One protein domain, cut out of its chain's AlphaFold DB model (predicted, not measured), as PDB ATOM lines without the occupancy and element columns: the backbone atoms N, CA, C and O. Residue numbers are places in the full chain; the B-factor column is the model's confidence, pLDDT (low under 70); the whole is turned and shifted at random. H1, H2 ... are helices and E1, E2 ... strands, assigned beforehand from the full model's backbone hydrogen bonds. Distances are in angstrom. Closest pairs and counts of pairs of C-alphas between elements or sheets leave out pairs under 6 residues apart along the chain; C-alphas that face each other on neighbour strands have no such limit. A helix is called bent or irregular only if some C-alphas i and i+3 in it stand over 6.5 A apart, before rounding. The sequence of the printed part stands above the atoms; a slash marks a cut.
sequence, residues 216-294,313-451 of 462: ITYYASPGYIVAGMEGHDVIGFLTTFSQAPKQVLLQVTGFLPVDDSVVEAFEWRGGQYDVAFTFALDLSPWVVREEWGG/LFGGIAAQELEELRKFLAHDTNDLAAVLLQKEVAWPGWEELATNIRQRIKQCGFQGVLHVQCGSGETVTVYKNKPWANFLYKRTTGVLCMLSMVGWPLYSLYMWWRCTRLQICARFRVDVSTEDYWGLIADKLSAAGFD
ATOM      1  N   ILE A 216     170.098 245.758 218.073       96.56
ATOM      2  CA  ILE A 216     170.271 247.064 217.434       96.56
ATOM      3  C   ILE A 216     171.530 247.027 216.567       96.56
ATOM      4  O   ILE A 216     172.620 246.761 217.062       96.56
ATOM      5  N   THR A 217     171.381 247.299 215.276       97.12
ATOM      6  CA  THR A 217     172.473 247.292 214.297       97.12
ATOM      7  C   THR A 217     173.088 248.683 214.152       97.12
ATOM      8  O   THR A 217     174.310 248.806 214.059       97.12
ATOM      9  N   TYR A 218     172.266 249.734 214.217       97.50
ATOM     10  CA  TYR A 218     172.695 251.132 214.120       97.50
ATOM     11  C   TYR A 218     172.122 251.953 215.268       97.50
ATOM     12  O   TYR A 218     170.982 251.728 215.671       97.50
ATOM     13  N   TYR A 219     172.888 252.918 215.777       96.69
ATOM     14  CA  TYR A 219     172.455 253.816 216.848       96.69
ATOM     15  C   TYR A 219     172.957 255.248 216.627       96.69
ATOM     16  O   TYR A 219     174.025 255.465 216.050       96.69
ATOM     17  N   ALA A 220     172.189 256.236 217.085       96.31
ATOM     18  CA  ALA A 220     172.586 257.641 217.036       96.31
ATOM     19  C   ALA A 220     173.535 258.007 218.192       96.31
ATOM     20  O   ALA A 220     173.491 257.414 219.270       96.31
ATOM     21  N   SER A 221     174.389 259.012 217.978       92.44
ATOM     22  CA  SER A 221     175.238 259.592 219.030       92.44
ATOM     23  C   SER A 221     174.423 259.939 220.296       92.44
ATOM     24  O   SER A 221     173.336 260.498 220.157       92.44
ATOM     25  N   PRO A 222     174.939 259.700 221.523       80.56
ATOM     26  CA  PRO A 222     174.203 259.874 222.788       80.56
ATOM     27  C   PRO A 222     173.743 261.309 223.107       80.56
ATOM     28  O   PRO A 222     173.060 261.515 224.103       80.56
ATOM     29  N   GLY A 223     174.111 262.298 222.286       78.19
ATOM     30  CA  GLY A 223     173.543 263.651 222.351       78.19
ATOM     31  C   GLY A 223     172.141 263.769 221.739       78.19
ATOM     32  O   GLY A 223     171.478 264.781 221.942       78.19
ATOM     33  N   TYR A 224     171.685 262.749 221.012       71.69
ATOM     34  CA  TYR A 224     170.358 262.679 220.410       71.69
ATOM     35  C   TYR A 224     169.474 261.696 221.183       71.69
ATOM     36  O   TYR A 224     169.980 260.828 221.900       71.69
ATOM     37  N   ILE A 225     168.146 261.820 221.040       72.69
ATOM     38  CA  ILE A 225     167.192 260.817 221.546       72.69
ATOM     39  C   ILE A 225     167.698 259.438 221.145       72.69
ATOM     40  O   ILE A 225     168.153 259.274 220.015       72.69
ATOM     41  N   VAL A 226     167.635 258.483 222.078       81.38
ATOM     42  CA  VAL A 226     168.095 257.101 221.906       81.38
ATOM     43  C   VAL A 226     167.333 256.450 220.747       81.38
ATOM     44  O   VAL A 226     166.325 255.776 220.931       81.38
ATOM     45  N   ALA A 227     167.805 256.707 219.534       92.94
ATOM     46  CA  ALA A 227     167.310 256.159 218.291       92.94
ATOM     47  C   ALA A 227     168.243 255.015 217.912       92.94
ATOM     48  O   ALA A 227     169.463 255.190 217.804       92.94
ATOM     49  N   GLY A 228     167.664 253.834 217.746       95.88
ATOM     50  CA  GLY A 228     168.362 252.646 217.295       95.88
ATOM     51  C   GLY A 228     167.468 251.864 216.351       95.88
ATOM     52  O   GLY A 228     166.259 251.805 216.563       95.88
ATOM     53  N   MET A 229     168.060 251.280 215.315       96.81
ATOM     54  CA  MET A 229     167.347 250.412 214.380       96.81
ATOM     55  C   MET A 229     167.959 249.012 214.390       96.81
ATOM     56  O   MET A 229     169.166 248.846 214.596       96.81
ATOM     57  N   GLU A 230     167.133 248.020 214.089       96.94
ATOM     58  CA  GLU A 230     167.554 246.655 213.792       96.94
ATOM     59  C   GLU A 230     167.502 246.405 212.278       96.94
ATOM     60  O   GLU A 230     166.590 246.867 211.593       96.94
ATOM     61  N   GLY A 231     168.492 245.681 211.750       96.50
ATOM     62  CA  GLY A 231     168.563 245.318 210.336       96.50
ATOM     63  C   GLY A 231     169.308 246.326 209.458       96.50
ATOM     64  O   GLY A 231     169.968 247.242 209.944       96.50
ATOM     65  N   HIS A 232     169.217 246.113 208.144       97.38
ATOM     66  CA  HIS A 232     169.938 246.868 207.105       97.38
ATOM     67  C   HIS A 232     168.978 247.486 206.074       97.38
ATOM     68  O   HIS A 232     169.368 247.774 204.945       97.38
ATOM     69  N   ASP A 233     167.703 247.637 206.438       97.62
ATOM     70  CA  ASP A 233     166.694 248.199 205.549       97.62
ATOM     71  C   ASP A 233     166.809 249.727 205.470       97.62
ATOM     72  O   ASP A 233     166.845 250.422 206.486       97.62
ATOM     73  N   VAL A 234     166.834 250.256 204.247       97.44
ATOM     74  CA  VAL A 234     166.938 251.697 203.996       97.44
ATOM     75  C   VAL A 234     165.710 252.420 204.547       97.44
ATOM     76  O   VAL A 234     165.849 253.477 205.158       97.44
ATOM     77  N   ILE A 235     164.513 251.847 204.388       96.81
ATOM     78  CA  ILE A 235     163.276 252.484 204.855       96.81
ATOM     79  C   ILE A 235     163.294 252.560 206.384       96.81
ATOM     80  O   ILE A 235     163.141 253.652 206.928       96.81
ATOM     81  N   GLY A 236     163.595 251.451 207.066       96.94
ATOM     82  CA  GLY A 236     163.781 251.416 208.521       96.94
ATOM     83  C   GLY A 236     164.830 252.413 209.037       96.94
ATOM     84  O   GLY A 236     164.642 253.035 210.089       96.94
ATOM     85  N   PHE A 237     165.914 252.629 208.284       97.44
ATOM     86  CA  PHE A 237     166.924 253.640 208.607       97.44
ATOM     87  C   PHE A 237     166.344 255.058 208.536       97.44
ATOM     88  O   PHE A 237     166.482 255.840 209.478       97.44
ATOM     89  N   LEU A 238     165.641 255.390 207.451       96.38
ATOM     90  CA  LEU A 238     165.051 256.714 207.246       96.38
ATOM     91  C   LEU A 238     163.884 257.012 208.193       96.38
ATOM     92  O   LEU A 238     163.708 258.157 208.615       96.38
ATOM     93  N   THR A 239     163.081 256.018 208.562       95.62
ATOM     94  CA  THR A 239     162.015 256.200 209.558       95.62
ATOM     95  C   THR A 239     162.593 256.473 210.945       95.62
ATOM     96  O   THR A 239     162.048 257.282 211.693       95.62
ATOM     97  N   THR A 240     163.723 255.841 211.274       96.06
ATOM     98  CA  THR A 240     164.355 255.950 212.595       96.06
ATOM     99  C   THR A 240     165.178 257.228 212.744       96.06
ATOM    100  O   THR A 240     165.008 257.955 213.719       96.06
ATOM    101  N   PHE A 241     166.062 257.530 211.786       96.75
ATOM    102  CA  PHE A 241     167.051 258.606 211.927       96.75
ATOM    103  C   PHE A 241     166.667 259.909 211.210       96.75
ATOM    104  O   PHE A 241     167.072 260.982 211.658       96.75
ATOM    105  N   SER A 242     165.832 259.852 210.165       95.38
ATOM    106  CA  SER A 242     165.363 261.046 209.433       95.38
ATOM    107  C   SER A 242     164.129 261.700 210.082       95.38
ATOM    108  O   SER A 242     163.299 262.323 209.427       95.38
ATOM    109  N   GLN A 243     163.931 261.529 211.390       95.56
ATOM    110  CA  GLN A 243     162.868 262.241 212.108       95.56
ATOM    111  C   GLN A 243     163.093 263.756 212.041       95.56
ATOM    112  O   GLN A 243     164.247 264.203 212.016       95.56
ATOM    113  N   ALA A 244     161.990 264.514 212.032       95.75
ATOM    114  CA  ALA A 244     162.028 265.971 212.012       95.75
ATOM    115  C   ALA A 244     162.972 266.497 213.112       95.75
ATOM    116  O   ALA A 244     162.945 265.979 214.237       95.75
ATOM    117  N   PRO A 245     163.857 267.454 212.785       95.62
ATOM    118  CA  PRO A 245     164.763 268.031 213.764       95.62
ATOM    119  C   PRO A 245     163.976 268.685 214.902       95.62
ATOM    120  O   PRO A 245     162.963 269.338 214.671       95.62
ATOM    121  N   LYS A 246     164.441 268.497 216.140       91.69
ATOM    122  CA  LYS A 246     163.729 268.988 217.340       91.69
ATOM    123  C   LYS A 246     164.168 270.368 217.812       91.69
ATOM    124  O   LYS A 246     163.621 270.891 218.773       91.69
ATOM    125  N   GLN A 247     165.228 270.905 217.219       91.88
ATOM    126  CA  GLN A 247     165.839 272.168 217.628       91.88
ATOM    127  C   GLN A 247     165.775 273.184 216.488       91.88
ATOM    128  O   GLN A 247     166.763 273.845 216.171       91.88
ATOM    129  N   VAL A 248     164.608 273.295 215.851       95.94
ATOM    130  CA  VAL A 248     164.359 274.345 214.862       95.94
ATOM    131  C   VAL A 248     163.770 275.535 215.594       95.94
ATOM    132  O   VAL A 248     162.598 275.539 215.957       95.94
ATOM    133  N   LEU A 249     164.617 276.525 215.859       97.00
ATOM    134  CA  LEU A 249     164.267 277.698 216.646       97.00
ATOM    135  C   LEU A 249     164.521 278.969 215.832       97.00
ATOM    136  O   LEU A 249     165.569 279.103 215.194       97.00
ATOM    137  N   LEU A 250     163.598 279.928 215.906       97.50
ATOM    138  CA  LEU A 250     163.860 281.313 215.525       97.50
ATOM    139  C   LEU A 250     164.350 282.062 216.766       97.50
ATOM    140  O   LEU A 250     163.565 282.427 217.643       97.50
ATOM    141  N   GLN A 251     165.661 282.254 216.865       97.81
ATOM    142  CA  GLN A 251     166.290 282.940 217.985       97.81
ATOM    143  C   GLN A 251     166.283 284.451 217.754       97.81
ATOM    144  O   GLN A 251     166.708 284.937 216.704       97.81
ATOM    145  N   VAL A 252     165.834 285.198 218.758       98.19
ATOM    146  CA  VAL A 252     165.829 286.660 218.779       98.19
ATOM    147  C   VAL A 252     166.634 287.125 219.983       98.19
ATOM    148  O   VAL A 252     166.324 286.780 221.125       98.19
ATOM    149  N   THR A 253     167.654 287.938 219.735       98.12
ATOM    150  CA  THR A 253     168.526 288.484 220.775       98.12
ATOM    151  C   THR A 253     168.608 289.999 220.639       98.12
ATOM    152  O   THR A 253     168.895 290.526 219.561       98.12
ATOM    153  N   GLY A 254     168.319 290.698 221.735       98.19
ATOM    154  CA  GLY A 254     168.461 292.143 221.857       98.19
ATOM    155  C   GLY A 254     169.764 292.506 222.546       98.19
ATOM    156  O   GLY A 254     170.052 292.021 223.637       98.19
ATOM    157  N   PHE A 255     170.532 293.382 221.912       98.06
ATOM    158  CA  PHE A 255     171.826 293.852 222.376       98.06
ATOM    159  C   PHE A 255     171.767 295.343 222.687       98.06
ATOM    160  O   PHE A 255     171.311 296.131 221.856       98.06
ATOM    161  N   LEU A 256     172.246 295.742 223.860       97.94
ATOM    162  CA  LEU A 256     172.432 297.145 224.215       97.94
ATOM    163  C   LEU A 256     173.917 297.493 224.104       97.94
ATOM    164  O   LEU A 256     174.744 296.703 224.556       97.94
ATOM    165  N   PRO A 257     174.273 298.630 223.482       97.69
ATOM    166  CA  PRO A 257     175.653 299.089 223.490       97.69
ATOM    167  C   PRO A 257     176.055 299.429 224.925       97.69
ATOM    168  O   PRO A 257     175.279 300.047 225.658       97.69
ATOM    169  N   VAL A 258     177.256 299.021 225.315       97.50
ATOM    170  CA  VAL A 258     177.799 299.277 226.649       97.50
ATOM    171  C   VAL A 258     179.149 299.965 226.516       97.50
ATOM    172  O   VAL A 258     179.888 299.709 225.568       97.50
ATOM    173  N   ASP A 259     179.447 300.870 227.447       96.44
ATOM    174  CA  ASP A 259     180.756 301.513 227.518       96.44
ATOM    175  C   ASP A 259     181.854 300.474 227.781       96.44
ATOM    176  O   ASP A 259     181.667 299.560 228.587       96.44
ATOM    177  N   ASP A 260     183.045 300.696 227.215       94.62
ATOM    178  CA  ASP A 260     184.221 299.804 227.290       94.62
ATOM    179  C   ASP A 260     184.705 299.456 228.718       94.62
ATOM    180  O   ASP A 260     185.655 298.696 228.911       94.62
ATOM    181  N   SER A 261     184.088 300.046 229.742       93.62
ATOM    182  CA  SER A 261     184.396 299.826 231.153       93.62
ATOM    183  C   SER A 261     183.739 298.580 231.762       93.62
ATOM    184  O   SER A 261     184.140 298.163 232.852       93.62
ATOM    185  N   VAL A 262     182.743 297.975 231.103       93.44
ATOM    186  CA  VAL A 262     182.011 296.822 231.646       93.44
ATOM    187  C   VAL A 262     182.703 295.516 231.267       93.44
ATOM    188  O   VAL A 262     182.802 295.145 230.105       93.44
ATOM    189  N   VAL A 263     183.157 294.785 232.286       91.75
ATOM    190  CA  VAL A 263     183.991 293.576 232.140       91.75
ATOM    191  C   VAL A 263     183.258 292.405 231.462       91.75
ATOM    192  O   VAL A 263     183.906 291.507 230.933       91.75
ATOM    193  N   GLU A 264     181.924 292.408 231.459       93.56
ATOM    194  CA  GLU A 264     181.095 291.313 230.929       93.56
ATOM    195  C   GLU A 264     180.544 291.570 229.514       93.56
ATOM    196  O   GLU A 264     179.806 290.739 228.986       93.56
ATOM    197  N   ALA A 265     180.910 292.686 228.872       94.62
ATOM    198  CA  ALA A 265     180.464 292.966 227.514       94.62
ATOM    199  C   ALA A 265     181.167 292.056 226.491       94.62
ATOM    200  O   ALA A 265     182.357 291.750 226.606       94.62
ATOM    201  N   PHE A 266     180.435 291.630 225.461       95.94
ATOM    202  CA  PHE A 266     180.998 290.849 224.361       95.94
ATOM    203  C   PHE A 266     181.185 291.729 223.118       95.94
ATOM    204  O   PHE A 266     180.378 292.613 222.824       95.94
ATOM    205  N   GLU A 267     182.268 291.486 222.378       95.62
ATOM    206  CA  GLU A 267     182.564 292.224 221.153       95.62
ATOM    207  C   GLU A 267     181.756 291.660 219.978       95.62
ATOM    208  O   GLU A 267     181.830 290.471 219.654       95.62
ATOM    209  N   TRP A 268     180.998 292.516 219.297       94.31
ATOM    210  CA  TRP A 268     180.247 292.140 218.106       94.31
ATOM    211  C   TRP A 268     180.298 293.238 217.054       94.31
ATOM    212  O   TRP A 268     179.954 294.388 217.310       94.31
ATOM    213  N   ARG A 269     180.752 292.890 215.844       93.38
ATOM    214  CA  ARG A 269     180.950 293.848 214.735       93.38
ATOM    215  C   ARG A 269     181.766 295.095 215.139       93.38
ATOM    216  O   ARG A 269     181.516 296.178 214.622       93.38
ATOM    217  N   GLY A 270     182.734 294.930 216.045       94.69
ATOM    218  CA  GLY A 270     183.643 295.992 216.493       94.69
ATOM    219  C   GLY A 270     183.091 296.938 217.566       94.69
ATOM    220  O   GLY A 270     183.695 297.979 217.797       94.69
ATOM    221  N   GLY A 271     181.958 296.618 218.203       95.69
ATOM    222  CA  GLY A 271     181.463 297.326 219.392       95.69
ATOM    223  C   GLY A 271     181.261 296.377 220.574       95.69
ATOM    224  O   GLY A 271     181.117 295.171 220.366       95.69
ATOM    225  N   GLN A 272     181.236 296.918 221.794       97.56
ATOM    226  CA  GLN A 272     180.909 296.170 223.008       97.56
ATOM    227  C   GLN A 272     179.406 296.224 223.291       97.56
ATOM    228  O   GLN A 272     178.789 297.292 223.286       97.56
ATOM    229  N   TYR A 273     178.813 295.055 223.517       97.94
ATOM    230  CA  TYR A 273     177.387 294.913 223.769       97.94
ATOM    231  C   TYR A 273     177.122 294.066 225.010       97.94
ATOM    232  O   TYR A 273     177.879 293.149 225.327       97.94
ATOM    233  N   ASP A 274     175.994 294.341 225.655       97.19
ATOM    234  CA  ASP A 274     175.379 293.486 226.666       97.19
ATOM    235  C   ASP A 274     174.052 292.922 226.140       97.19
ATOM    236  O   ASP A 274     173.380 293.516 225.286       97.19
ATOM    237  N   VAL A 275     173.686 291.732 226.607       97.19
ATOM    238  CA  VAL A 275     172.486 291.015 226.172       97.19
ATOM    239  C   VAL A 275     171.298 291.479 227.008       97.19
ATOM    240  O   VAL A 275     171.084 291.015 228.122       97.19
ATOM    241  N   ALA A 276     170.474 292.359 226.442       97.19
ATOM    242  CA  ALA A 276     169.282 292.873 227.114       97.19
ATOM    243  C   ALA A 276     168.204 291.795 227.292       97.19
ATOM    244  O   ALA A 276     167.558 291.712 228.333       97.19
ATOM    245  N   PHE A 277     167.996 290.978 226.258       97.69
ATOM    246  CA  PHE A 277     167.103 289.826 226.304       97.69
ATOM    247  C   PHE A 277     167.467 288.816 225.216       97.69
ATOM    248  O   PHE A 277     168.010 289.162 224.164       97.69
ATOM    249  N   THR A 278     167.105 287.556 225.443       97.56
ATOM    250  CA  THR A 278     167.147 286.507 224.425       97.56
ATOM    251  C   THR A 278     165.932 285.606 224.581       97.56
ATOM    252  O   THR A 278     165.559 285.236 225.694       97.56
ATOM    253  N   PHE A 279     165.286 285.283 223.468       97.56
ATOM    254  CA  PHE A 279     164.227 284.286 223.429       97.56
ATOM    255  C   PHE A 279     164.311 283.489 222.131       97.56
ATOM    256  O   PHE A 279     164.888 283.929 221.136       97.56
ATOM    257  N   ALA A 280     163.739 282.292 222.158       97.19
ATOM    258  CA  ALA A 280     163.671 281.403 221.015       97.19
ATOM    259  C   ALA A 280     162.215 281.028 220.775       97.19
ATOM    260  O   ALA A 280     161.500 280.668 221.713       97.19
ATOM    261  N   LEU A 281     161.780 281.134 219.525       96.88
ATOM    262  CA  LEU A 281     160.463 280.693 219.105       96.88
ATOM    263  C   LEU A 281     160.605 279.305 218.489       96.88
ATOM    264  O   LEU A 281     161.375 279.124 217.544       96.88
ATOM    265  N   ASP A 282     159.913 278.327 219.065       96.50
ATOM    266  CA  ASP A 282     159.952 276.955 218.573       96.50
ATOM    267  C   ASP A 282     159.202 276.859 217.243       96.50
ATOM    268  O   ASP A 282     158.082 277.355 217.127       96.50
ATOM    269  N   LEU A 283     159.841 276.259 216.241       97.19
ATOM    270  CA  LEU A 283     159.268 275.978 214.926       97.19
ATOM    271  C   LEU A 283     159.052 274.477 214.713       97.19
ATOM    272  O   LEU A 283     158.407 274.095 213.739       97.19
ATOM    273  N   SER A 284     159.543 273.626 215.620       95.56
ATOM    274  CA  SER A 284     159.511 272.163 215.507       95.56
ATOM    275  C   SER A 284     158.126 271.578 215.180       95.56
ATOM    276  O   SER A 284     158.078 270.649 214.372       95.56
ATOM    277  N   PRO A 285     156.995 272.101 215.710       96.50
ATOM    278  CA  PRO A 285     155.660 271.593 215.370       96.50
ATOM    279  C   PRO A 285     155.269 271.736 213.894       96.50
ATOM    280  O   PRO A 285     154.437 270.973 213.413       96.50
ATOM    281  N   TRP A 286     155.858 272.699 213.184       97.19
ATOM    282  CA  TRP A 286     155.571 272.982 211.775       97.19
ATOM    283  C   TRP A 286     156.624 272.398 210.833       97.19
ATOM    284  O   TRP A 286     156.551 272.603 209.626       97.19
ATOM    285  N   VAL A 287     157.630 271.687 211.344       96.94
ATOM    286  CA  VAL A 287     158.676 271.108 210.497       96.94
ATOM    287  C   VAL A 287     158.156 269.840 209.830       96.94
ATOM    288  O   VAL A 287     157.917 268.822 210.482       96.94
ATOM    289  N   VAL A 288     158.053 269.880 208.507       96.06
ATOM    290  CA  VAL A 288     157.656 268.747 207.667       96.06
ATOM    291  C   VAL A 288     158.812 268.320 206.766       96.06
ATOM    292  O   VAL A 288     159.726 269.093 206.466       96.06
ATOM    293  N   ARG A 289     158.799 267.057 206.333       95.38
ATOM    294  CA  ARG A 289     159.772 266.564 205.349       95.38
ATOM    295  C   ARG A 289     159.473 267.169 203.982       95.38
ATOM    296  O   ARG A 289     158.314 267.261 203.586       95.38
ATOM    297  N   GLU A 290     160.514 267.553 203.253       93.25
ATOM    298  CA  GLU A 290     160.351 268.023 201.880       93.25
ATOM    299  C   GLU A 290     160.178 266.814 200.945       93.25
ATOM    300  O   GLU A 290     161.108 266.041 200.716       93.25
ATOM    301  N   GLU A 291     158.960 266.597 200.445       86.69
ATOM    302  CA  GLU A 291     158.661 265.449 199.573       86.69
ATOM    303  C   GLU A 291     158.990 265.718 198.105       86.69
ATOM    304  O   GLU A 291     159.372 264.806 197.380       86.69
ATOM    305  N   TRP A 292     158.893 266.971 197.666       79.50
ATOM    306  CA  TRP A 292     159.191 267.386 196.303       79.50
ATOM    307  C   TRP A 292     160.000 268.672 196.352       79.50
ATOM    308  O   TRP A 292     159.559 269.639 196.966       79.50
ATOM    309  N   GLY A 293     161.124 268.714 195.628       64.81
ATOM    310  CA  GLY A 293     161.904 269.940 195.402       64.81
ATOM    311  C   GLY A 293     161.194 270.953 194.495       64.81
ATOM    312  O   GLY A 293     161.847 271.730 193.806       64.81
ATOM    313  N   GLY A 294     159.860 270.898 194.444       55.31
ATOM    314  CA  GLY A 294     159.010 271.697 193.583       55.31
ATOM    315  C   GLY A 294     158.970 273.137 194.063       55.31
ATOM    316  O   GLY A 294     158.267 273.456 195.014       55.31
ATOM    317  N   LEU A 313     163.304 264.103 195.311       92.56
ATOM    318  CA  LEU A 313     163.645 263.809 196.700       92.56
ATOM    319  C   LEU A 313     162.784 262.637 197.178       92.56
ATOM    320  O   LEU A 313     161.577 262.612 196.956       92.56
ATOM    321  N   PHE A 314     163.390 261.660 197.843       93.44
ATOM    322  CA  PHE A 314     162.673 260.562 198.481       93.44
ATOM    323  C   PHE A 314     162.806 260.704 199.995       93.44
ATOM    324  O   PHE A 314     163.871 260.473 200.565       93.44
ATOM    325  N   GLY A 315     161.729 261.144 200.652       89.94
ATOM    326  CA  GLY A 315     161.737 261.403 202.094       89.94
ATOM    327  C   GLY A 315     162.730 262.493 202.519       89.94
ATOM    328  O   GLY A 315     163.344 262.356 203.578       89.94
ATOM    329  N   GLY A 316     162.899 263.531 201.689       93.12
ATOM    330  CA  GLY A 316     163.829 264.644 201.906       93.12
ATOM    331  C   GLY A 316     165.261 264.410 201.416       93.12
ATOM    332  O   GLY A 316     166.080 265.310 201.544       93.12
ATOM    333  N   ILE A 317     165.592 263.238 200.864       96.00
ATOM    334  CA  ILE A 317     166.969 262.883 200.470       96.00
ATOM    335  C   ILE A 317     167.066 262.732 198.952       96.00
ATOM    336  O   ILE A 317     166.150 262.203 198.315       96.00
ATOM    337  N   ALA A 318     168.178 263.172 198.363       94.75
ATOM    338  CA  ALA A 318     168.430 263.013 196.934       94.75
ATOM    339  C   ALA A 318     168.556 261.530 196.544       94.75
ATOM    340  O   ALA A 318     169.177 260.732 197.248       94.75
ATOM    341  N   ALA A 319     168.017 261.151 195.382       94.12
ATOM    342  CA  ALA A 319     168.036 259.760 194.916       94.12
ATOM    343  C   ALA A 319     169.456 259.155 194.827       94.12
ATOM    344  O   ALA A 319     169.636 257.968 195.088       94.12
ATOM    345  N   GLN A 320     170.467 259.967 194.498       95.56
ATOM    346  CA  GLN A 320     171.863 259.526 194.455       95.56
ATOM    347  C   GLN A 320     172.400 259.170 195.850       95.56
ATOM    348  O   GLN A 320     172.963 258.092 196.034       95.56
ATOM    349  N   GLU A 321     172.172 260.033 196.842       96.62
ATOM    350  CA  GLU A 321     172.581 259.788 198.231       96.62
ATOM    351  C   GLU A 321     171.845 258.585 198.834       96.62
ATOM    352  O   GLU A 321     172.408 257.834 199.629       96.62
ATOM    353  N   LEU A 322     170.596 258.359 198.418       96.81
ATOM    354  CA  LEU A 322     169.821 257.190 198.821       96.81
ATOM    355  C   LEU A 322     170.457 255.880 198.328       96.81
ATOM    356  O   LEU A 322     170.500 254.901 199.073       96.81
ATOM    357  N   GLU A 323     170.971 255.854 197.098       97.50
ATOM    358  CA  GLU A 323     171.668 254.682 196.558       97.50
ATOM    359  C   GLU A 323     173.031 254.475 197.240       97.50
ATOM    360  O   GLU A 323     173.410 253.343 197.545       97.50
ATOM    361  N   GLU A 324     173.743 255.555 197.571       97.81
ATOM    362  CA  GLU A 324     174.970 255.482 198.373       97.81
ATOM    363  C   GLU A 324     174.700 254.938 199.780       97.81
ATOM    364  O   GLU A 324     175.421 254.050 200.247       97.81
ATOM    365  N   LEU A 325     173.619 255.386 200.425       97.94
ATOM    366  CA  LEU A 325     173.153 254.849 201.702       97.94
ATOM    367  C   LEU A 325     172.805 253.369 201.581       97.94
ATOM    368  O   LEU A 325     173.236 252.565 202.406       97.94
ATOM    369  N   ARG A 326     172.067 252.977 200.539       98.12
ATOM    370  CA  ARG A 326     171.721 251.575 200.286       98.12
ATOM    371  C   ARG A 326     172.969 250.715 200.130       98.12
ATOM    372  O   ARG A 326     173.069 249.650 200.743       98.12
ATOM    373  N   LYS A 327     173.940 251.181 199.344       98.12
ATOM    374  CA  LYS A 327     175.219 250.497 199.149       98.12
ATOM    375  C   LYS A 327     175.985 250.377 200.463       98.12
ATOM    376  O   LYS A 327     176.504 249.299 200.747       98.12
ATOM    377  N   PHE A 328     176.017 251.439 201.263       97.94
ATOM    378  CA  PHE A 328     176.651 251.463 202.577       97.94
ATOM    379  C   PHE A 328     176.015 250.463 203.546       97.94
ATOM    380  O   PHE A 328     176.724 249.652 204.138       97.94
ATOM    381  N   LEU A 329     174.686 250.470 203.674       97.31
ATOM    382  CA  LEU A 329     173.962 249.564 204.568       97.31
ATOM    383  C   LEU A 329     174.130 248.094 204.155       97.31
ATOM    384  O   LEU A 329     174.258 247.236 205.021       97.31
ATOM    385  N   ALA A 330     174.172 247.800 202.852       97.31
ATOM    386  CA  ALA A 330     174.266 246.427 202.359       97.31
ATOM    387  C   ALA A 330     175.699 245.861 202.318       97.31
ATOM    388  O   ALA A 330     175.880 244.665 202.541       97.31
ATOM    389  N   HIS A 331     176.714 246.680 202.015       97.56
ATOM    390  CA  HIS A 331     178.050 246.176 201.660       97.56
ATOM    391  C   HIS A 331     179.184 246.660 202.566       97.56
ATOM    392  O   HIS A 331     180.287 246.118 202.481       97.56
ATOM    393  N   ASP A 332     178.975 247.677 203.405       97.19
ATOM    394  CA  ASP A 332     180.084 248.241 204.168       97.19
ATOM    395  C   ASP A 332     180.476 247.341 205.350       97.19
ATOM    396  O   ASP A 332     179.777 247.236 206.363       97.19
ATOM    397  N   THR A 333     181.646 246.715 205.236       97.06
ATOM    398  CA  THR A 333     182.234 245.834 206.259       97.06
ATOM    399  C   THR A 333     183.062 246.590 207.293       97.06
ATOM    400  O   THR A 333     183.567 245.996 208.244       97.06
ATOM    401  N   ASN A 334     183.231 247.903 207.129       97.44
ATOM    402  CA  ASN A 334     184.004 248.697 208.061       97.44
ATOM    403  C   ASN A 334     183.194 248.990 209.332       97.44
ATOM    404  O   ASN A 334     182.212 249.732 209.310       97.44
ATOM    405  N   ASP A 335     183.622 248.422 210.459       96.62
ATOM    406  CA  ASP A 335     182.967 248.627 211.757       96.62
ATOM    407  C   ASP A 335     183.025 250.089 212.229       96.62
ATOM    408  O   ASP A 335     182.124 250.540 212.929       96.62
ATOM    409  N   LEU A 336     184.064 250.834 211.833       96.94
ATOM    410  CA  LEU A 336     184.276 252.241 212.199       96.94
ATOM    411  C   LEU A 336     183.662 253.241 211.225       96.94
ATOM    412  O   LEU A 336     183.891 254.448 211.348       96.94
ATOM    413  N   ALA A 337     182.919 252.759 210.238       97.44
ATOM    414  CA  ALA A 337     182.216 253.662 209.363       97.44
ATOM    415  C   ALA A 337     180.977 254.233 210.056       97.44
ATOM    416  O   ALA A 337     180.260 253.531 210.775       97.44
ATOM    417  N   ALA A 338     180.714 255.509 209.803       97.44
ATOM    418  CA  ALA A 338     179.561 256.217 210.335       97.44
ATOM    419  C   ALA A 338     178.818 256.950 209.218       97.44
ATOM    420  O   ALA A 338     179.421 257.379 208.231       97.44
ATOM    421  N   VAL A 339     177.514 257.125 209.405       98.06
ATOM    422  CA  VAL A 339     176.686 257.970 208.542       98.06
ATOM    423  C   VAL A 339     176.480 259.306 209.247       98.06
ATOM    424  O   VAL A 339     176.004 259.348 210.378       98.06
ATOM    425  N   LEU A 340     176.872 260.397 208.601       97.62
ATOM    426  CA  LEU A 340     176.575 261.762 209.011       97.62
ATOM    427  C   LEU A 340     175.313 262.221 208.284       97.62
ATOM    428  O   LEU A 340     175.371 262.600 207.118       97.62
ATOM    429  N   LEU A 341     174.184 262.190 208.979       97.50
ATOM    430  CA  LEU A 341     172.918 262.694 208.471       97.50
ATOM    431  C   LEU A 341     172.791 264.182 208.812       97.50
ATOM    432  O   LEU A 341     172.593 264.546 209.972       97.50
ATOM    433  N   GLN A 342     172.920 265.040 207.810       97.50
ATOM    434  CA  GLN A 342     172.708 266.478 207.925       97.50
ATOM    435  C   GLN A 342     171.255 266.795 207.609       97.50
ATOM    436  O   GLN A 342     170.799 266.578 206.494       97.50
ATOM    437  N   LYS A 343     170.516 267.275 208.602       96.88
ATOM    438  CA  LYS A 343     169.131 267.707 208.454       96.88
ATOM    439  C   LYS A 343     169.128 269.201 208.176       96.88
ATOM    440  O   LYS A 343     169.379 269.978 209.093       96.88
ATOM    441  N   GLU A 344     168.870 269.593 206.942       96.50
ATOM    442  CA  GLU A 344     168.748 270.995 206.541       96.50
ATOM    443  C   GLU A 344     167.290 271.431 206.657       96.50
ATOM    444  O   GLU A 344     166.391 270.697 206.250       96.50
ATOM    445  N   VAL A 345     167.047 272.616 207.222       96.50
ATOM    446  CA  VAL A 345     165.693 273.160 207.379       96.50
ATOM    447  C   VAL A 345     165.571 274.451 206.588       96.50
ATOM    448  O   VAL A 345     166.262 275.429 206.868       96.50
ATOM    449  N   ALA A 346     164.666 274.460 205.615       95.38
ATOM    450  CA  ALA A 346     164.315 275.641 204.846       95.38
ATOM    451  C   ALA A 346     163.027 276.275 205.388       95.38
ATOM    452  O   ALA A 346     162.016 275.603 205.585       95.38
ATOM    453  N   TRP A 347     163.030 277.590 205.587       95.62
ATOM    454  CA  TRP A 347     161.806 278.345 205.853       95.62
ATOM    455  C   TRP A 347     161.741 279.546 204.911       95.62
ATOM    456  O   TRP A 347     162.357 280.574 205.191       95.62
ATOM    457  N   PRO A 348     161.086 279.425 203.747       92.69
ATOM    458  CA  PRO A 348     161.034 280.524 202.790       92.69
ATOM    459  C   PRO A 348     160.365 281.756 203.418       92.69
ATOM    460  O   PRO A 348     159.373 281.635 204.130       92.69
ATOM    461  N   GLY A 349     160.932 282.942 203.180       93.19
ATOM    462  CA  GLY A 349     160.390 284.211 203.683       93.19
ATOM    463  C   GLY A 349     160.688 284.533 205.156       93.19
ATOM    464  O   GLY A 349     160.296 285.598 205.627       93.19
ATOM    465  N   TRP A 350     161.416 283.689 205.900       96.81
ATOM    466  CA  TRP A 350     161.702 283.929 207.329       96.81
ATOM    467  C   TRP A 350     162.352 285.299 207.620       96.81
ATOM    468  O   TRP A 350     162.196 285.852 208.711       96.81
ATOM    469  N   GLU A 351     163.074 285.866 206.651       96.94
ATOM    470  CA  GLU A 351     163.718 287.181 206.746       96.94
ATOM    471  C   GLU A 351     162.707 288.335 206.849       96.94
ATOM    472  O   GLU A 351     162.958 289.327 207.546       96.94
ATOM    473  N   GLU A 352     161.542 288.202 206.209       97.06
ATOM    474  CA  GLU A 352     160.442 289.166 206.311       97.06
ATOM    475  C   GLU A 352     159.867 289.152 207.725       97.06
ATOM    476  O   GLU A 352     159.751 290.198 208.366       97.06
ATOM    477  N   LEU A 353     159.625 287.956 208.271       97.38
ATOM    478  CA  LEU A 353     159.210 287.793 209.660       97.38
ATOM    479  C   LEU A 353     160.256 288.372 210.624       97.38
ATOM    480  O   LEU A 353     159.909 289.106 211.550       97.38
ATOM    481  N   ALA A 354     161.543 288.101 210.396       98.00
ATOM    482  CA  ALA A 354     162.627 288.673 211.186       98.00
ATOM    483  C   ALA A 354     162.617 290.210 211.142       98.00
ATOM    484  O   ALA A 354     162.859 290.864 212.159       98.00
ATOM    485  N   THR A 355     162.310 290.799 209.988       98.00
ATOM    486  CA  THR A 355     162.178 292.249 209.823       98.00
ATOM    487  C   THR A 355     160.971 292.790 210.588       98.00
ATOM    488  O   THR A 355     161.123 293.768 211.324       98.00
ATOM    489  N   ASN A 356     159.821 292.119 210.517       97.94
ATOM    490  CA  ASN A 356     158.610 292.480 211.260       97.94
ATOM    491  C   ASN A 356     158.841 292.430 212.777       97.94
ATOM    492  O   ASN A 356     158.524 293.391 213.483       97.94
ATOM    493  N   ILE A 357     159.498 291.376 213.277       98.06
ATOM    494  CA  ILE A 357     159.902 291.254 214.689       98.06
ATOM    495  C   ILE A 357     160.780 292.444 215.094       98.06
ATOM    496  O   ILE A 357     160.516 293.100 216.106       98.06
ATOM    497  N   ARG A 358     161.809 292.768 214.297       98.31
ATOM    498  CA  ARG A 358     162.714 293.891 214.589       98.31
ATOM    499  C   ARG A 358     161.977 295.226 214.619       98.31
ATOM    500  O   ARG A 358     162.231 296.034 215.510       98.31
ATOM    501  N   GLN A 359     161.095 295.474 213.653       98.19
ATOM    502  CA  GLN A 359     160.319 296.711 213.583       98.19
ATOM    503  C   GLN A 359     159.379 296.844 214.781       98.19
ATOM    504  O   GLN A 359     159.366 297.895 215.420       98.19
ATOM    505  N   ARG A 360     158.657 295.778 215.137       97.81
ATOM    506  CA  ARG A 360     157.716 295.780 216.262       97.81
ATOM    507  C   ARG A 360     158.403 296.049 217.595       97.81
ATOM    508  O   ARG A 360     157.979 296.943 218.319       97.81
ATOM    509  N   ILE A 361     159.499 295.355 217.892       97.88
ATOM    510  CA  ILE A 361     160.252 295.552 219.142       97.88
ATOM    511  C   ILE A 361     160.813 296.986 219.233       97.88
ATOM    512  O   ILE A 361     160.766 297.609 220.296       97.88
ATOM    513  N   LYS A 362     161.285 297.548 218.112       97.94
ATOM    514  CA  LYS A 362     161.724 298.952 218.050       97.94
ATOM    515  C   LYS A 362     160.575 299.936 218.271       97.94
ATOM    516  O   LYS A 362     160.746 300.894 219.016       97.94
ATOM    517  N   GLN A 363     159.404 299.693 217.676       97.94
ATOM    518  CA  GLN A 363     158.201 300.509 217.895       97.94
ATOM    519  C   GLN A 363     157.737 300.479 219.356       97.94
ATOM    520  O   GLN A 363     157.228 301.480 219.852       97.94
ATOM    521  N   CYS A 364     157.959 299.370 220.066       97.56
ATOM    522  CA  CYS A 364     157.700 299.277 221.500       97.56
ATOM    523  C   CYS A 364     158.699 300.073 222.363       97.56
ATOM    524  O   CYS A 364     158.462 300.215 223.560       97.56
ATOM    525  N   GLY A 365     159.788 300.602 221.789       97.81
ATOM    526  CA  GLY A 365     160.741 301.483 222.471       97.81
ATOM    527  C   GLY A 365     162.125 300.885 222.741       97.81
ATOM    528  O   GLY A 365     162.930 301.526 223.413       97.81
ATOM    529  N   PHE A 366     162.442 299.688 222.234       98.31
ATOM    530  CA  PHE A 366     163.799 299.144 222.351       98.31
ATOM    531  C   PHE A 366     164.773 299.899 221.433       98.31
ATOM    532  O   PHE A 366     164.590 299.935 220.216       98.31
ATOM    533  N   GLN A 367     165.826 300.478 222.012       97.88
ATOM    534  CA  GLN A 367     166.806 301.300 221.282       97.88
ATOM    535  C   GLN A 367     168.060 300.527 220.841       97.88
ATOM    536  O   GLN A 367     168.893 301.067 220.118       97.88
ATOM    537  N   GLY A 368     168.205 299.270 221.271       96.94
ATOM    538  CA  GLY A 368     169.374 298.446 220.982       96.94
ATOM    539  C   GLY A 368     169.393 297.821 219.582       96.94
ATOM    540  O   GLY A 368     168.516 298.038 218.736       96.94
ATOM    541  N   VAL A 369     170.408 296.993 219.339       97.56
ATOM    542  CA  VAL A 369     170.540 296.201 218.113       97.56
ATOM    543  C   VAL A 369     169.837 294.862 218.292       97.56
ATOM    544  O   VAL A 369     169.999 294.193 219.302       97.56
ATOM    545  N   LEU A 370     169.049 294.460 217.297       98.06
ATOM    546  CA  LEU A 370     168.332 293.188 217.310       98.06
ATOM    547  C   LEU A 370     168.969 292.233 216.310       98.06
ATOM    548  O   LEU A 370     169.090 292.554 215.124       98.06
ATOM    549  N   HIS A 371     169.327 291.048 216.783       97.69
ATOM    550  CA  HIS A 371     169.763 289.941 215.955       97.69
ATOM    551  C   HIS A 371     168.684 288.866 215.948       97.69
ATOM    552  O   HIS A 371     168.205 288.446 216.995       97.69
ATOM    553  N   VAL A 372     168.280 288.457 214.749       97.69
ATOM    554  CA  VAL A 372     167.305 287.384 214.550       97.69
ATOM    555  C   VAL A 372     167.980 286.345 213.679       97.69
ATOM    556  O   VAL A 372     168.460 286.693 212.598       97.69
ATOM    557  N   GLN A 373     168.029 285.111 214.162       97.25
ATOM    558  CA  GLN A 373     168.678 283.987 213.508       97.25
ATOM    559  C   GLN A 373     167.712 282.806 213.464       97.25
ATOM    560  O   GLN A 373     167.166 282.409 214.491       97.25
ATOM    561  N   CYS A 374     167.514 282.231 212.280       96.38
ATOM    562  CA  CYS A 374     166.833 280.950 212.137       96.38
ATOM    563  C   CYS A 374     167.866 279.821 212.255       96.38
ATOM    564  O   CYS A 374     168.904 279.863 211.588       96.38
ATOM    565  N   GLY A 375     167.608 278.828 213.108       94.06
ATOM    566  CA  GLY A 375     168.443 277.629 213.197       94.06
ATOM    567  C   GLY A 375     168.465 276.884 211.859       94.06
ATOM    568  O   GLY A 375     167.411 276.604 211.297       94.06
ATOM    569  N   SER A 376     169.661 276.589 211.341       84.06
ATOM    570  CA  SER A 376     169.846 276.092 209.968       84.06
ATOM    571  C   SER A 376     169.839 274.566 209.820       84.06
ATOM    572  O   SER A 376     169.856 274.069 208.695       84.06
ATOM    573  N   GLY A 377     169.793 273.800 210.914       91.75
ATOM    574  CA  GLY A 377     169.727 272.344 210.826       91.75
ATOM    575  C   GLY A 377     170.257 271.583 212.034       91.75
ATOM    576  O   GLY A 377     170.675 272.159 213.036       91.75
ATOM    577  N   GLU A 378     170.261 270.257 211.918       95.00
ATOM    578  CA  GLU A 378     170.718 269.308 212.939       95.00
ATOM    579  C   GLU A 378     171.609 268.243 212.279       95.00
ATOM    580  O   GLU A 378     171.253 267.700 211.239       95.00
ATOM    581  N   THR A 379     172.772 267.913 212.853       95.44
ATOM    582  CA  THR A 379     173.660 266.869 212.295       95.44
ATOM    583  C   THR A 379     173.686 265.634 213.182       95.44
ATOM    584  O   THR A 379     174.320 265.628 214.238       95.44
ATOM    585  N   VAL A 380     173.061 264.553 212.731       96.06
ATOM    586  CA  VAL A 380     173.006 263.284 213.458       96.06
ATOM    587  C   VAL A 380     174.083 262.341 212.939       96.06
ATOM    588  O   VAL A 380     174.062 261.925 211.784       96.06
ATOM    589  N   THR A 381     175.006 261.946 213.812       96.56
ATOM    590  CA  THR A 381     175.952 260.867 213.503       96.56
ATOM    591  C   THR A 381     175.362 259.530 213.920       96.56
ATOM    592  O   THR A 381     175.092 259.310 215.106       96.56
ATOM    593  N   VAL A 382     175.197 258.635 212.952       97.31
ATOM    594  CA  VAL A 382     174.730 257.262 213.138       97.31
ATOM    595  C   VAL A 382     175.923 256.314 213.062       97.31
ATOM    596  O   VAL A 382     176.663 256.291 212.076       97.31
ATOM    597  N   TYR A 383     176.106 255.527 214.115       97.00
ATOM    598  CA  TYR A 383     177.183 254.556 214.259       97.00
ATOM    599  C   TYR A 383     176.652 253.132 214.119       97.00
ATOM    600  O   TYR A 383     175.496 252.844 214.440       97.00
ATOM    601  N   LYS A 384     177.520 252.214 213.691       97.25
ATOM    602  CA  LYS A 384     177.252 250.775 213.755       97.25
ATOM    603  C   LYS A 384     177.440 250.282 215.183       97.25
ATOM    604  O   LYS A 384     178.463 250.557 215.808       97.25
ATOM    605  N   ASN A 385     176.501 249.490 215.686       96.56
ATOM    606  CA  ASN A 385     176.611 248.835 216.986       96.56
ATOM    607  C   ASN A 385     177.533 247.611 216.895       96.56
ATOM    608  O   ASN A 385     177.104 246.458 216.947       96.56
ATOM    609  N   LYS A 386     178.826 247.863 216.711       96.75
ATOM    610  CA  LYS A 386     179.869 246.837 216.692       96.75
ATOM    611  C   LYS A 386     180.705 246.973 217.961       96.75
ATOM    612  O   LYS A 386     181.064 248.097 218.310       96.75
ATOM    613  N   PRO A 387     181.072 245.869 218.643       95.69
ATOM    614  CA  PRO A 387     181.846 245.943 219.883       95.69
ATOM    615  C   PRO A 387     183.128 246.769 219.732       95.69
ATOM    616  O   PRO A 387     183.434 247.606 220.576       95.69
ATOM    617  N   TRP A 388     183.829 246.600 218.608       96.19
ATOM    618  CA  TRP A 388     185.059 247.330 218.325       96.19
ATOM    619  C   TRP A 388     184.840 248.836 218.115       96.19
ATOM    620  O   TRP A 388     185.575 249.654 218.667       96.19
ATOM    621  N   ALA A 389     183.789 249.218 217.388       95.56
ATOM    622  CA  ALA A 389     183.429 250.621 217.203       95.56
ATOM    623  C   ALA A 389     183.015 251.269 218.530       95.56
ATOM    624  O   ALA A 389     183.521 252.330 218.895       95.56
ATOM    625  N   ASN A 390     182.171 250.583 219.306       95.00
ATOM    626  CA  ASN A 390     181.736 251.023 220.630       95.00
ATOM    627  C   ASN A 390     182.922 251.197 221.588       95.00
ATOM    628  O   ASN A 390     182.929 252.114 222.406       95.00
ATOM    629  N   PHE A 391     183.922 250.317 221.512       96.31
ATOM    630  CA  PHE A 391     185.151 250.427 222.289       96.31
ATOM    631  C   PHE A 391     185.939 251.687 221.921       96.31
ATOM    632  O   PHE A 391     186.328 252.436 222.815       96.31
ATOM    633  N   LEU A 392     186.149 251.947 220.630       96.25
ATOM    634  CA  LEU A 392     186.982 253.060 220.177       96.25
ATOM    635  C   LEU A 392     186.305 254.422 220.327       96.25
ATOM    636  O   LEU A 392     186.958 255.375 220.739       96.25
ATOM    637  N   TYR A 393     184.996 254.523 220.089       94.00
ATOM    638  CA  TYR A 393     184.263 255.783 220.255       94.00
ATOM    639  C   TYR A 393     184.016 256.174 221.719       94.00
ATOM    640  O   TYR A 393     183.589 257.299 221.994       94.00
ATOM    641  N   LYS A 394     184.298 255.297 222.692       93.00
ATOM    642  CA  LYS A 394     184.197 255.659 224.110       93.00
ATOM    643  C   LYS A 394     185.233 256.724 224.466       93.00
ATOM    644  O   LYS A 394     186.437 256.520 224.328       93.00
ATOM    645  N   ARG A 395     184.757 257.818 225.073       94.31
ATOM    646  CA  ARG A 395     185.604 258.898 225.612       94.31
ATOM    647  C   ARG A 395     186.707 258.364 226.532       94.31
ATOM    648  O   ARG A 395     187.829 258.848 226.465       94.31
ATOM    649  N   THR A 396     186.420 257.341 227.342       94.75
ATOM    650  CA  THR A 396     187.402 256.700 228.234       94.75
ATOM    651  C   THR A 396     188.570 256.073 227.474       94.75
ATOM    652  O   THR A 396     189.708 256.236 227.899       94.75
ATOM    653  N   THR A 397     188.315 255.402 226.348       95.81
ATOM    654  CA  THR A 397     189.369 254.820 225.503       95.81
ATOM    655  C   THR A 397     190.250 255.922 224.934       95.81
ATOM    656  O   THR A 397     191.468 255.854 225.063       95.81
ATOM    657  N   GLY A 398     189.637 256.991 224.416       95.56
ATOM    658  CA  GLY A 398     190.361 258.175 223.952       95.56
ATOM    659  C   GLY A 398     191.240 258.793 225.042       95.56
ATOM    660  O   GLY A 398     192.409 259.060 224.795       95.56
ATOM    661  N   VAL A 399     190.722 258.950 226.265       95.69
ATOM    662  CA  VAL A 399     191.482 259.486 227.410       95.69
ATOM    663  C   VAL A 399     192.627 258.553 227.825       95.69
ATOM    664  O   VAL A 399     193.736 259.031 228.047       95.69
ATOM    665  N   LEU A 400     192.406 257.236 227.891       95.06
ATOM    666  CA  LEU A 400     193.460 256.258 228.196       95.06
ATOM    667  C   LEU A 400     194.570 256.276 227.138       95.06
ATOM    668  O   LEU A 400     195.750 256.244 227.483       95.06
ATOM    669  N   CYS A 401     194.206 256.382 225.858       96.06
ATOM    670  CA  CYS A 401     195.167 256.539 224.772       96.06
ATOM    671  C   CYS A 401     195.894 257.887 224.844       96.06
ATOM    672  O   CYS A 401     197.103 257.902 224.660       96.06
ATOM    673  N   MET A 402     195.207 258.993 225.158       95.25
ATOM    674  CA  MET A 402     195.817 260.320 225.340       95.25
ATOM    675  C   MET A 402     196.818 260.360 226.497       95.25
ATOM    676  O   MET A 402     197.853 261.009 226.385       95.25
ATOM    677  N   LEU A 403     196.533 259.658 227.597       93.94
ATOM    678  CA  LEU A 403     197.453 259.544 228.733       93.94
ATOM    679  C   LEU A 403     198.719 258.753 228.383       93.94
ATOM    680  O   LEU A 403     199.727 258.889 229.074       93.94
ATOM    681  N   SER A 404     198.680 257.949 227.318       94.38
ATOM    682  CA  SER A 404     199.823 257.207 226.802       94.38
ATOM    683  C   SER A 404     200.531 257.985 225.697       94.38
ATOM    684  O   SER A 404     199.994 258.166 224.606       94.38
ATOM    685  N   MET A 405     201.793 258.364 225.931       89.81
ATOM    686  CA  MET A 405     202.614 259.046 224.914       89.81
ATOM    687  C   MET A 405     202.726 258.245 223.605       89.81
ATOM    688  O   MET A 405     202.780 258.831 222.529       89.81
ATOM    689  N   VAL A 406     202.738 256.909 223.693       92.88
ATOM    690  CA  VAL A 406     202.801 256.005 222.529       92.88
ATOM    691  C   VAL A 406     201.401 255.640 222.022       92.88
ATOM    692  O   VAL A 406     201.198 255.484 220.820       92.88
ATOM    693  N   GLY A 407     200.417 255.525 222.917       93.94
ATOM    694  CA  GLY A 407     199.053 255.135 222.560       93.94
ATOM    695  C   GLY A 407     198.320 256.174 221.712       93.94
ATOM    696  O   GLY A 407     197.644 255.798 220.757       93.94
ATOM    697  N   TRP A 408     198.472 257.469 222.004       96.44
ATOM    698  CA  TRP A 408     197.792 258.541 221.269       96.44
ATOM    699  C   TRP A 408     198.107 258.598 219.764       96.44
ATOM    700  O   TRP A 408     197.153 258.630 218.980       96.44
ATOM    701  N   PRO A 409     199.380 258.600 219.312       97.69
ATOM    702  CA  PRO A 409     199.682 258.639 217.881       97.69
ATOM    703  C   PRO A 409     199.193 257.380 217.155       97.69
ATOM    704  O   PRO A 409     198.647 257.497 216.060       97.69
ATOM    705  N   LEU A 410     199.306 256.197 217.773       96.75
ATOM    706  CA  LEU A 410     198.788 254.949 217.201       96.75
ATOM    707  C   LEU A 410     197.261 254.969 217.085       96.75
ATOM    708  O   LEU A 410     196.723 254.637 216.032       96.75
ATOM    709  N   TYR A 411     196.568 255.405 218.139       96.75
ATOM    710  CA  TYR A 411     195.114 255.559 218.146       96.75
ATOM    711  C   TYR A 411     194.651 256.571 217.092       96.75
ATOM    712  O   TYR A 411     193.739 256.285 216.321       96.75
ATOM    713  N   SER A 412     195.303 257.731 217.016       96.50
ATOM    714  CA  SER A 412     194.959 258.787 216.058       96.50
ATOM    715  C   SER A 412     195.169 258.333 214.616       96.50
ATOM    716  O   SER A 412     194.287 258.528 213.783       96.50
ATOM    717  N   LEU A 413     196.298 257.678 214.327       97.44
ATOM    718  CA  LEU A 413     196.593 257.120 213.007       97.44
ATOM    719  C   LEU A 413     195.578 256.037 212.622       97.44
ATOM    720  O   LEU A 413     195.075 256.026 211.501       97.44
ATOM    721  N   TYR A 414     195.241 255.161 213.570       97.25
ATOM    722  CA  TYR A 414     194.250 254.111 213.376       97.25
ATOM    723  C   TYR A 414     192.857 254.682 213.081       97.25
ATOM    724  O   TYR A 414     192.225 254.285 212.102       97.25
ATOM    725  N   MET A 415     192.393 255.644 213.885       96.94
ATOM    726  CA  MET A 415     191.093 256.294 213.695       96.94
ATOM    727  C   MET A 415     191.047 257.084 212.390       96.94
ATOM    728  O   MET A 415     190.055 257.007 211.675       96.94
ATOM    729  N   TRP A 416     192.115 257.794 212.032       96.94
ATOM    730  CA  TRP A 416     192.179 258.519 210.764       96.94
ATOM    731  C   TRP A 416     192.095 257.583 209.555       96.94
ATOM    732  O   TRP A 416     191.365 257.872 208.611       96.94
ATOM    733  N   TRP A 417     192.780 256.438 209.598       97.75
ATOM    734  CA  TRP A 417     192.761 255.484 208.490       97.75
ATOM    735  C   TRP A 417     191.439 254.714 208.380       97.75
ATOM    736  O   TRP A 417     190.989 254.399 207.279       97.75
ATOM    737  N   ARG A 418     190.811 254.381 209.514       96.69
ATOM    738  CA  ARG A 418     189.633 253.505 209.549       96.69
ATOM    739  C   ARG A 418     188.300 254.238 209.636       96.69
ATOM    740  O   ARG A 418     187.293 253.628 209.298       96.69
ATOM    741  N   CYS A 419     188.235 255.494 210.070       96.31
ATOM    742  CA  CYS A 419     186.966 256.217 210.128       96.31
ATOM    743  C   CYS A 419     186.575 256.759 208.753       96.31
ATOM    744  O   CYS A 419     186.985 257.847 208.356       96.31
ATOM    745  N   THR A 420     185.711 256.027 208.057       96.69
ATOM    746  CA  THR A 420     185.013 256.522 206.868       96.69
ATOM    747  C   THR A 420     183.684 257.150 207.277       96.69
ATOM    748  O   THR A 420     182.978 256.631 208.143       96.69
ATOM    749  N   ARG A 421     183.340 258.294 206.683       97.25
ATOM    750  CA  ARG A 421     182.080 258.992 206.960       97.25
ATOM    751  C   ARG A 421     181.297 259.149 205.667       97.25
ATOM    752  O   ARG A 421     181.805 259.765 204.736       97.25
ATOM    753  N   LEU A 422     180.093 258.588 205.623       98.00
ATOM    754  CA  LEU A 422     179.136 258.837 204.548       98.00
ATOM    755  C   LEU A 422     178.263 260.020 204.959       98.00
ATOM    756  O   LEU A 422     177.608 259.945 205.994       98.00
ATOM    757  N   GLN A 423     178.275 261.103 204.192       98.06
ATOM    758  CA  GLN A 423     177.452 262.279 204.461       98.06
ATOM    759  C   GLN A 423     176.180 262.209 203.618       98.06
ATOM    760  O   GLN A 423     176.258 261.934 202.428       98.06
ATOM    761  N   ILE A 424     175.029 262.423 204.249       97.69
ATOM    762  CA  ILE A 424     173.711 262.399 203.607       97.69
ATOM    763  C   ILE A 424     172.962 263.644 204.045       97.69
ATOM    764  O   ILE A 424     172.923 263.935 205.244       97.69
ATOM    765  N   CYS A 425     172.353 264.350 203.101       97.06
ATOM    766  CA  CYS A 425     171.538 265.518 203.375       97.06
ATOM    767  C   CYS A 425     170.048 265.153 203.334       97.06
ATOM    768  O   CYS A 425     169.522 264.674 202.332       97.06
ATOM    769  N   ALA A 426     169.358 265.377 204.449       96.62
ATOM    770  CA  ALA A 426     167.913 265.275 204.565       96.62
ATOM    771  C   ALA A 426     167.315 266.679 204.657       96.62
ATOM    772  O   ALA A 426     167.606 267.427 205.589       96.62
ATOM    773  N   ARG A 427     166.459 267.027 203.703       96.31
ATOM    774  CA  ARG A 427     165.806 268.328 203.622       96.31
ATOM    775  C   ARG A 427     164.445 268.321 204.297       96.31
ATOM    776  O   ARG A 427     163.607 267.436 204.095       96.31
ATOM    777  N   PHE A 428     164.236 269.351 205.092       96.56
ATOM    778  CA  PHE A 428     163.009 269.652 205.799       96.56
ATOM    779  C   PHE A 428     162.597 271.076 205.467       96.56
ATOM    780  O   PHE A 428     163.431 271.925 205.146       96.56
ATOM    781  N   ARG A 429     161.306 271.354 205.600       95.81
ATOM    782  CA  ARG A 429     160.783 272.707 205.488       95.81
ATOM    783  C   ARG A 429     159.838 273.029 206.630       95.81
ATOM    784  O   ARG A 429     159.210 272.136 207.192       95.81
ATOM    785  N   VAL A 430     159.740 274.306 206.958       96.81
ATOM    786  CA  VAL A 430     158.751 274.813 207.908       96.81
ATOM    787  C   VAL A 430     157.451 275.098 207.149       96.81
ATOM    788  O   VAL A 430     157.423 275.949 206.263       96.81
ATOM    789  N   ASP A 431     156.391 274.364 207.483       96.12
ATOM    790  CA  ASP A 431     155.055 274.429 206.878       96.12
ATOM    791  C   ASP A 431     154.144 275.391 207.649       96.12
ATOM    792  O   ASP A 431     153.101 275.027 208.193       96.12
ATOM    793  N   VAL A 432     154.589 276.640 207.766       96.56
ATOM    794  CA  VAL A 432     153.755 277.746 208.239       96.56
ATOM    795  C   VAL A 432     154.130 279.010 207.487       96.56
ATOM    796  O   VAL A 432     155.316 279.317 207.309       96.56
ATOM    797  N   SER A 433     153.113 279.734 207.022       96.38
ATOM    798  CA  SER A 433     153.329 281.023 206.380       96.38
ATOM    799  C   SER A 433     153.875 282.027 207.400       96.38
ATOM    800  O   SER A 433     153.605 281.955 208.604       96.38
ATOM    801  N   THR A 434     154.671 282.977 206.925       96.62
ATOM    802  CA  THR A 434     155.220 284.041 207.773       96.62
ATOM    803  C   THR A 434     154.111 284.906 208.374       96.62
ATOM    804  O   THR A 434     154.243 285.341 209.516       96.62
ATOM    805  N   GLU A 435     153.008 285.105 207.648       97.00
ATOM    806  CA  GLU A 435     151.834 285.872 208.079       97.00
ATOM    807  C   GLU A 435     151.057 285.173 209.202       97.00
ATOM    808  O   GLU A 435     150.775 285.792 210.232       97.00
ATOM    809  N   ASP A 436     150.778 283.873 209.055       97.31
ATOM    810  CA  ASP A 436     150.069 283.096 210.077       97.31
ATOM    811  C   ASP A 436     150.887 283.033 211.365       97.31
ATOM    812  O   ASP A 436     150.370 283.256 212.462       97.31
ATOM    813  N   TYR A 437     152.194 282.787 211.236       97.31
ATOM    814  CA  TYR A 437     153.087 282.751 212.386       97.31
ATOM    815  C   TYR A 437     153.215 284.121 213.055       97.31
ATOM    816  O   TYR A 437     153.227 284.214 214.284       97.31
ATOM    817  N   TRP A 438     153.264 285.198 212.263       97.75
ATOM    818  CA  TRP A 438     153.280 286.567 212.772       97.75
ATOM    819  C   TRP A 438     152.056 286.863 213.641       97.75
ATOM    820  O   TRP A 438     152.216 287.388 214.745       97.75
ATOM    821  N   GLY A 439     150.860 286.452 213.209       96.94
ATOM    822  CA  GLY A 439     149.624 286.606 213.982       96.94
ATOM    823  C   GLY A 439     149.673 285.956 215.371       96.94
ATOM    824  O   GLY A 439     149.074 286.469 216.312       96.94
ATOM    825  N   LEU A 440     150.445 284.877 215.544       95.88
ATOM    826  CA  LEU A 440     150.587 284.181 216.831       95.88
ATOM    827  C   LEU A 440     151.517 284.895 217.824       95.88
ATOM    828  O   LEU A 440     151.416 284.668 219.039       95.88
ATOM    829  N   ILE A 441     152.449 285.710 217.321       96.88
ATOM    830  CA  ILE A 441     153.531 286.296 218.126       96.88
ATOM    831  C   ILE A 441     153.453 287.818 218.256       96.88
ATOM    832  O   ILE A 441     153.962 288.345 219.244       96.88
ATOM    833  N   ALA A 442     152.826 288.529 217.314       96.75
ATOM    834  CA  ALA A 442     152.882 289.992 217.215       96.75
ATOM    835  C   ALA A 442     152.439 290.721 218.497       96.75
ATOM    836  O   ALA A 442     153.052 291.719 218.889       96.75
ATOM    837  N   ASP A 443     151.419 290.192 219.175       96.12
ATOM    838  CA  ASP A 443     150.848 290.778 220.394       96.12
ATOM    839  C   ASP A 443     151.671 290.496 221.657       96.12
ATOM    840  O   ASP A 443     151.508 291.170 222.672       96.12
ATOM    841  N   LYS A 444     152.586 289.524 221.600       96.19
ATOM    842  CA  LYS A 444     153.450 289.128 222.725       96.19
ATOM    843  C   LYS A 444     154.818 289.810 222.688       96.19
ATOM    844  O   LYS A 444     155.615 289.649 223.609       96.19
ATOM    845  N   LEU A 445     155.114 290.556 221.625       97.25
ATOM    846  CA  LEU A 445     156.377 291.271 221.475       97.25
ATOM    847  C   LEU A 445     156.319 292.636 222.167       97.25
ATOM    848  O   LEU A 445     155.419 293.439 221.927       97.25
ATOM    849  N   SER A 446     157.326 292.908 222.993       97.19
ATOM    850  CA  SER A 446     157.502 294.137 223.767       97.19
ATOM    851  C   SER A 446     158.934 294.676 223.632       97.19
ATOM    852  O   SER A 446     159.806 294.036 223.038       97.19
ATOM    853  N   ALA A 447     159.217 295.843 224.221       97.38
ATOM    854  CA  ALA A 447     160.573 296.404 224.255       97.38
ATOM    855  C   ALA A 447     161.575 295.540 225.042       97.38
ATOM    856  O   ALA A 447     162.776 295.625 224.802       97.38
ATOM    857  N   ALA A 448     161.081 294.721 225.975       96.81
ATOM    858  CA  ALA A 448     161.885 293.816 226.790       96.81
ATOM    859  C   ALA A 448     161.997 292.403 226.181       96.81
ATOM    860  O   ALA A 448     162.475 291.486 226.844       96.81
ATOM    861  N   GLY A 449     161.542 292.208 224.937       95.56
ATOM    862  CA  GLY A 449     161.505 290.908 224.270       95.56
ATOM    863  C   GLY A 449     160.105 290.294 224.280       95.56
ATOM    864  O   GLY A 449     159.136 290.964 223.925       95.56
ATOM    865  N   PHE A 450     159.992 289.018 224.647       95.62
ATOM    866  CA  PHE A 450     158.738 288.258 224.585       95.62
ATOM    867  C   PHE A 450     158.031 288.226 225.949       95.62
ATOM    868  O   PHE A 450     158.565 287.667 226.906       95.62
ATOM    869  N   ASP A 451     156.832 288.806 226.046       94.00
ATOM    870  CA  ASP A 451     156.034 288.830 227.276       94.00
ATOM    871  C   ASP A 451     154.938 287.754 227.244       94.00
ATOM    872  O   ASP A 451     153.978 287.816 226.475       94.00
TER     873      ASP A 451
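AT A GLANCE: This is residues 216 to 294 and 313 to 451 of the 462 residues of the protein "Hypothetical protein" of Pyrodinium bahamense (UniProt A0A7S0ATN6). Picture a wide, flat arch whose span is made of two curled sheets joined end to end, the five-stranded E1 E8 E6 E9 E5 and the four-stranded E3 E4 E2 E7, with E7 running on into E8. At one end H4, H5 and H6 make a helical leg; at the other the hairpin of E3 and E4 turns to the same side, leaving a hollow between, while H1 and H2 pack on the larger sheet and H3, with H7 beside it, covers the smaller. The printed part has 218 residues with seven named helices and nine strands, in the order E1 H1 E2 E3 E4 E5 H2 E6 H3 E7 E8 H4 H5 H6 E9 H7. The larger sheet is mixed and the smaller is all antiparallel; the class is mixed, helices and strands. The whole is loose, with a radius of gyration of the C-alphas of 22.4 A, and spans 61 by 49 by 25 A.

HOW THE PARTS SIT: Begin at the larger sheet, strongly twisted, and read strand beside strand: E1, residues 218 to 220; E8, residues 377 to 384; E6, residues 338 to 346; E9, residues 421 to 430; E5, residues 287 to 289. E1 and E8 are antiparallel, with N 219 and O 383 at 2.9 A, within hydrogen-bond range. E8 and E6 are antiparallel, with N 341 and O 380 at 2.8 A. E6 and E9 are parallel, with N 340 and O 422 at 2.7 A. E9 and E5 are antiparallel, with N 288 and O 429 at 2.9 A. H2, residues 319 to 331, is on this sheet at a height of 9.7 A, over E6 and E9; its closest C-alphas to E9 are those of Glu 321 and Ile 424, 6.1 A apart. H1, residues 234 to 241, stands at the sheet's level, at 3.4 A. H1 and H2 only just touch, with 3 pairs of C-alphas within 8 A, the closest Val 234 and Arg 326 at 6.1 A; they are about perpendicular, at 81 degrees. H4, residues 387 to 393, only grazes the sheet with residues 389 to 393. H5, residues 395 to 403, is close to H4 but not clearly touching, the closest C-alphas being Phe 391 and Thr 397 at 6.9 A. H6, residues 407 to 418, touches H5 with residues 407 to 411 alone, C-alphas 401 and 407 being closest at 4.7 A, at a steep tilt of 50 degrees, opposite ways. Now go back along E8 to E7, residues 369 to 374, which runs on into it at 41 degrees. E7 and E2, residues 249 to 257, are antiparallel, with N 251 and O 373 at 2.8 A. E4, residues 271 to 282, is antiparallel to E2, with N 252 and O 279 at 2.9 A, and bends by 67 degrees at residue 274. E3, residues 266 to 268, makes a hairpin with E4, N 268 and O 271 being 2.9 A apart. H3, residues 350 to 363, is on one face of this sheet, making two layers, at a height of 9.2 A; C-alphas 354 and 372 are its closest to E7, at 5.9 A. H7, residues 434 to 444, touches H3 at a shallow tilt of 25 degrees, the same way, the closest C-alphas being Leu 353 and Thr 434 at 5.8 A. Every O i to N i+4 pair is within hydrogen-bond range in H1 to H6, and 5 of 7 in H7.

IN THESE COORDINATES: Find C-alpha 218 at (172.695, 251.132, 214.120), where E1 begins. E4 is 29.6 A long, E9 28.2 A, E6 25.3 A, E2 25.2 A and E8 23.0 A; H3 is 20.0 A and H2 18.2 A. E9 begins at C-alpha 421, (182.080, 258.992, 206.960). H7 ends at C-alpha 444, (153.450, 289.128, 222.725); it is irregular, C-alphas 440 and 443 being 7.5 A apart.

THE WHOLE: The two C-alphas farthest apart are those of Gln 363 and Val 406, 63.2 A. Residues 295 to 312 are not printed, and C-alphas 294 and 313 are 9.7 A apart across the cut. Of the links that are printed whole, E1 to H1 is long. Mean pLDDT of the printed part is 95.4; residues 293 to 294 are under 70.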